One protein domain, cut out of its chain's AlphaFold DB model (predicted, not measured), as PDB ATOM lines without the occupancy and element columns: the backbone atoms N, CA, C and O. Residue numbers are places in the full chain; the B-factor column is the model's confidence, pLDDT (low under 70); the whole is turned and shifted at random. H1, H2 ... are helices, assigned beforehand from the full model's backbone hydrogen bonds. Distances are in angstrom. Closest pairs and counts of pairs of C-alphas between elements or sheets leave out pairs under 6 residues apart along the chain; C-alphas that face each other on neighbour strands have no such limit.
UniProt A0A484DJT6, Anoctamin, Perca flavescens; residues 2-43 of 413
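This is residues 2 to 43 of the 413 residues of the protein "Anoctamin" of Perca flavescens (UniProt A0A484DJT6). Helix H1 runs on from a short leading stretch, a long loop of residues 17 to 28 swings out beyond its last residues and folds back, and the short helix H2 then starts beside the end of H1. After H2, residues 35 to 43 turn back in the direction of the first part of H1. The printed part has 42 residues with two named helices, H1 then H2, and no named strand; its class is all helix, though under half of the residues, 17 of 42, are in named elements. The whole is loose, with a radius of gyration of the C-alphas of 11.5 A, and only just flat, spanning 35 by 23 by 10 A.

H1, residues 6 to 16, and H2, residues 29 to 34, only just touch, with 3 pairs of C-alphas within 8 A. The closest C-alphas, those of Ala 15 and Ile 29, are 5.1 A apart. The helices run the same way at a steep tilt of 64 degrees. In H1 and H2 every O i to N i+4 pair is within hydrogen-bond range.

H1 begins at C-alpha 6 (27.708, 33.988, -3.349) and is 15.2 A long. H2 measures 8.8 A and ends at C-alpha 34 (24.671, 39.843, 19.903).

The C-alphas farthest apart, those of Tyr 2 and Lys 24, are 35.2 A apart. The printed part has no cut, and the link from H1 to H2 is long, 12 residues. The pLDDT is under 70 at residues 2 to 6 and 22 to 25.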
ATOM      1  N   TYR A   2      26.867  23.504  -8.671       35.88
ATOM      2  CA  TYR A   2      25.880  24.577  -8.727       35.88
ATOM      3  C   TYR A   2      26.339  25.723  -7.837       35.88
ATOM      4  O   TYR A   2      26.893  25.504  -6.760       35.88
ATOM      5  N   ILE A   3      26.171  26.931  -8.359       39.72
ATOM      6  CA  ILE A   3      26.518  28.198  -7.731       39.72
ATOM      7  C   ILE A   3      25.657  28.313  -6.474       39.72
ATOM      8  O   ILE A   3      24.510  28.745  -6.534       39.72
ATOM      9  N   VAL A   4      26.191  27.883  -5.331       51.50
ATOM     10  CA  VAL A   4      25.677  28.334  -4.039       51.50
ATOM     11  C   VAL A   4      25.725  29.854  -4.105       51.50
ATOM     12  O   VAL A   4      26.773  30.414  -4.438       51.50
ATOM     13  N   CYS A   5      24.580  30.503  -3.877       58.25
ATOM     14  CA  CYS A   5      24.449  31.952  -3.953       58.25
ATOM     15  C   CYS A   5      25.660  32.594  -3.245       58.25
ATOM     16  O   CYS A   5      25.898  32.266  -2.078       58.25
ATOM     17  N   PRO A   6      26.459  33.455  -3.910       65.56
ATOM     18  CA  PRO A   6      27.708  33.988  -3.349       65.56
ATOM     19  C   PRO A   6      27.514  34.629  -1.970       65.56
ATOM     20  O   PRO A   6      28.407  34.631  -1.127       65.56
ATOM     21  N   VAL A   7      26.303  35.133  -1.727       72.94
ATOM     22  CA  VAL A   7      25.851  35.692  -0.455       72.94
ATOM     23  C   VAL A   7      25.817  34.646   0.663       72.94
ATOM     24  O   VAL A   7      26.268  34.937   1.769       72.94
ATOM     25  N   LEU A   8      25.320  33.436   0.393       75.88
ATOM     26  CA  LEU A   8      25.270  32.353   1.376       75.88
ATOM     27  C   LEU A   8      26.688  31.920   1.761       75.88
ATOM     28  O   LEU A   8      26.987  31.808   2.947       75.88
ATOM     29  N   GLN A   9      27.581  31.780   0.775       79.75
ATOM     30  CA  GLN A   9      28.992  31.466   1.014       79.75
ATOM     31  C   GLN A   9      29.693  32.567   1.818       79.75
ATOM     32  O   GLN A   9      30.432  32.281   2.756       79.75
ATOM     33  N   LEU A  10      29.444  33.840   1.494       86.31
ATOM     34  CA  LEU A  10      30.019  34.960   2.237       86.31
ATOM     35  C   LEU A  10      29.524  34.983   3.687       86.31
ATOM     36  O   LEU A  10      30.326  35.156   4.603       86.31
ATOM     37  N   TYR A  11      28.223  34.777   3.909       85.56
ATOM     38  CA  TYR A  11      27.670  34.679   5.257       85.56
ATOM     39  C   TYR A  11      28.241  33.473   6.009       85.56
ATOM     40  O   TYR A  11      28.577  33.576   7.186       85.56
ATOM     41  N   GLU A  12      28.435  32.343   5.332       82.25
ATOM     42  CA  GLU A  12      29.063  31.162   5.909       82.25
ATOM     43  C   GLU A  12      30.501  31.442   6.359       82.25
ATOM     44  O   GLU A  12      30.849  31.102   7.492       82.25
ATOM     45  N   ILE A  13      31.295  32.134   5.532       86.56
ATOM     46  CA  ILE A  13      32.646  32.594   5.878       86.56
ATOM     47  C   ILE A  13      32.586  33.518   7.095       86.56
ATOM     48  O   ILE A  13      33.237  33.230   8.095       86.56
ATOM     49  N   LEU A  14      31.765  34.571   7.058       87.44
ATOM     50  CA  LEU A  14      31.624  35.533   8.160       87.44
ATOM     51  C   LEU A  14      31.181  34.870   9.467       87.44
ATOM     52  O   LEU A  14      31.588  35.279  10.553       87.44
ATOM     53  N   ALA A  15      30.355  33.833   9.383       81.56
ATOM     54  CA  ALA A  15      29.902  33.074  10.536       81.56
ATOM     55  C   ALA A  15      30.925  32.012  11.001       81.56
ATOM     56  O   ALA A  15      30.828  31.538  12.130       81.56
ATOM     57  N   ARG A  16      31.906  31.621  10.171       77.56
ATOM     58  CA  ARG A  16      32.997  30.692  10.536       77.56
ATOM     59  C   ARG A  16      34.282  31.394  10.965       77.56
ATOM     60  O   ARG A  16      35.093  30.777  11.651       77.56
ATOM     61  N   THR A  17      34.501  32.644  10.566       85.25
ATOM     62  CA  THR A  17      35.755  33.354  10.839       85.25
ATOM     63  C   THR A  17      35.952  33.579  12.341       85.25
ATOM     64  O   THR A  17      35.113  34.235  12.972       85.25
ATOM     65  N   PRO A  18      37.048  33.063  12.933       83.88
ATOM     66  CA  PRO A  18      37.424  33.394  14.298       83.88
ATOM     67  C   PRO A  18      38.030  34.797  14.333       83.88
ATOM     68  O   PRO A  18      38.881  35.130  13.510       83.88
ATOM     69  N   TYR A  19      37.621  35.609  15.303       85.94
ATOM     70  CA  TYR A  19      38.240  36.913  15.573       85.94
ATOM     71  C   TYR A  19      39.097  36.895  16.848       85.94
ATOM     72  O   TYR A  19      39.817  37.853  17.122       85.94
ATOM     73  N   GLY A  20      39.045  35.802  17.615       83.50
ATOM     74  CA  GLY A  20      39.808  35.629  18.845       83.50
ATOM     75  C   GLY A  20      40.021  34.159  19.215       83.50
ATOM     76  O   GLY A  20      40.282  33.304  18.367       83.50
ATOM     77  N   SER A  21      39.949  33.843  20.508       75.19
ATOM     78  CA  SER A  21      40.156  32.489  21.013       75.19
ATOM     79  C   SER A  21      38.960  31.584  20.714       75.19
ATOM     80  O   SER A  21      37.894  31.702  21.323       75.19
ATOM     81  N   VAL A  22      39.177  30.579  19.862       67.94
ATOM     82  CA  VAL A  22      38.184  29.532  19.551       67.94
ATOM     83  C   VAL A  22      37.704  28.813  20.820       67.94
ATOM     84  O   VAL A  22      36.527  28.489  20.943       67.94
ATOM     85  N   LYS A  23      38.577  28.651  21.827       64.25
ATOM     86  CA  LYS A  23      38.226  28.029  23.118       64.25
ATOM     87  C   LYS A  23      37.204  28.835  23.928       64.25
ATOM     88  O   LYS A  23      36.507  28.255  24.753       64.25
ATOM     89  N   LYS A  24      37.128  30.150  23.702       66.12
ATOM     90  CA  LYS A  24      36.144  31.056  24.314       66.12
ATOM     91  C   LYS A  24      34.905  31.263  23.432       66.12
ATOM     92  O   LYS A  24      34.021  32.036  23.802       66.12
ATOM     93  N   GLY A  25      34.841  30.604  22.271       67.25
ATOM     94  CA  GLY A  25      33.761  30.758  21.296       67.25
ATOM     95  C   GLY A  25      33.761  32.112  20.577       67.25
ATOM     96  O   GLY A  25      32.698  32.566  20.165       67.25
ATOM     97  N   GLU A  26      34.907  32.796  20.478       76.50
ATOM     98  CA  GLU A  26      35.062  34.102  19.802       76.50
ATOM     99  C   GLU A  26      35.113  33.917  18.272       76.50
ATOM    100  O   GLU A  26      36.141  34.118  17.614       76.50
ATOM    101  N   VAL A  27      33.996  33.437  17.722       78.94
ATOM    102  CA  VAL A  27      33.845  33.040  16.320       78.94
ATOM    103  C   VAL A  27      32.523  33.560  15.775       78.94
ATOM    104  O   VAL A  27      31.492  33.479  16.443       78.94
ATOM    105  N   GLY A  28      32.560  34.040  14.536       83.00
ATOM    106  CA  GLY A  28      31.369  34.340  13.758       83.00
ATOM    107  C   GLY A  28      30.772  35.728  13.996       83.00
ATOM    108  O   GLY A  28      30.837  36.306  15.082       83.00
ATOM    109  N   ILE A  29      30.150  36.258  12.944       86.56
ATOM    110  CA  ILE A  29      29.508  37.576  12.942       86.56
ATOM    111  C   ILE A  29      28.290  37.666  13.874       86.56
ATOM    112  O   ILE A  29      28.055  38.715  14.471       86.56
ATOM    113  N   ASP A  30      27.549  36.571  14.061       82.62
ATOM    114  CA  ASP A  30      26.323  36.570  14.868       82.62
ATOM    115  C   ASP A  30      26.598  36.893  16.342       82.62
ATOM    116  O   ASP A  30      25.816  37.584  16.998       82.62
ATOM    117  N   ARG A  31      27.748  36.452  16.866       79.94
ATOM    118  CA  ARG A  31      28.170  36.794  18.224       79.94
ATOM    119  C   ARG A  31      28.490  38.283  18.348       79.94
ATOM    120  O   ARG A  31      28.024  38.918  19.290       79.94
ATOM    121  N   LEU A  32      29.199  38.853  17.375       86.69
ATOM    122  CA  LEU A  32      29.520  40.286  17.333       86.69
ATOM    123  C   LEU A  32      28.259  41.160  17.236       86.69
ATOM    124  O   LEU A  32      28.218  42.245  17.818       86.69
ATOM    125  N   LEU A  33      27.214  40.683  16.554       88.19
ATOM    126  CA  LEU A  33      25.896  41.322  16.552       88.19
ATOM    127  C   LEU A  33      25.220  41.220  17.927       88.19
ATOM    128  O   LEU A  33      24.704  42.217  18.431       88.19
ATOM    129  N   SER A  34      25.265  40.048  18.571       83.69
ATOM    130  CA  SER A  34      24.671  39.843  19.903       83.69
ATOM    131  C   SER A  34      25.335  40.691  20.998       83.69
ATOM    132  O   SER A  34      24.654  41.233  21.868       83.69
ATOM    133  N   GLU A  35      26.654  40.878  20.909       86.62
ATOM    134  CA  GLU A  35      27.453  41.723  21.804       86.62
ATOM    135  C   GLU A  35      27.358  43.218  21.436       86.62
ATOM    136  O   GLU A  35      27.947  44.060  22.112       86.62
ATOM    137  N   LYS A  36      26.585  43.566  20.393       89.81
ATOM    138  CA  LYS A  36      26.396  44.931  19.868       89.81
ATOM    139  C   LYS A  36      27.690  45.612  19.410       89.81
ATOM    140  O   LYS A  36      27.766  46.838  19.393       89.81
ATOM    141  N   VAL A  37      28.692  44.830  19.011       93.31
ATOM    142  CA  VAL A  37      29.897  45.341  18.338       93.31
ATOM    143  C   VAL A  37      29.536  45.821  16.931       93.31
ATOM    144  O   VAL A  37      29.966  46.890  16.504       93.31
ATOM    145  N   PHE A  38      28.684  45.064  16.233       92.75
ATOM    146  CA  PHE A  38      28.053  45.487  14.985       92.75
ATOM    147  C   PHE A  38      26.576  45.812  15.207       92.75
ATOM    148  O   PHE A  38      25.890  45.134  15.970       92.75
ATOM    149  N   SER A  39      26.071  46.837  14.513       93.44
ATOM    150  CA  SER A  39      24.653  47.213  14.593       93.44
ATOM    151  C   SER A  39      23.752  46.315  13.747       93.44
ATOM    152  O   SER A  39      22.612  46.073  14.132       93.44
ATOM    153  N   ALA A  40      24.216  45.889  12.570       92.06
ATOM    154  CA  ALA A  40      23.443  45.085  11.631       92.06
ATOM    155  C   ALA A  40      24.375  44.414  10.614       92.06
ATOM    156  O   ALA A  40      25.390  44.995  10.226       92.06
ATOM    157  N   ALA A  41      23.998  43.226  10.150       90.81
ATOM    158  CA  ALA A  41      24.592  42.570   8.993       90.81
ATOM    159  C   ALA A  41      23.454  42.042   8.117       90.81
ATOM    160  O   ALA A  41      22.602  41.296   8.596       90.81
ATOM    161  N   TYR A  42      23.407  42.468   6.858       90.94
ATOM    162  CA  TYR A  42      22.360  42.081   5.917       90.94
ATOM    163  C   TYR A  42      22.898  42.100   4.483       90.94
ATOM    164  O   TYR A  42      23.781  42.905   4.170       90.94
ATOM    165  N   PRO A  43      22.384  41.229   3.601       90.62
ATOM    166  CA  PRO A  43      22.701  41.290   2.182       90.62
ATOM    167  C   PRO A  43      22.007  42.483   1.514       90.62
ATOM    168  O   PRO A  43      20.917  42.895   1.914       90.62
TER     169      PRO A  43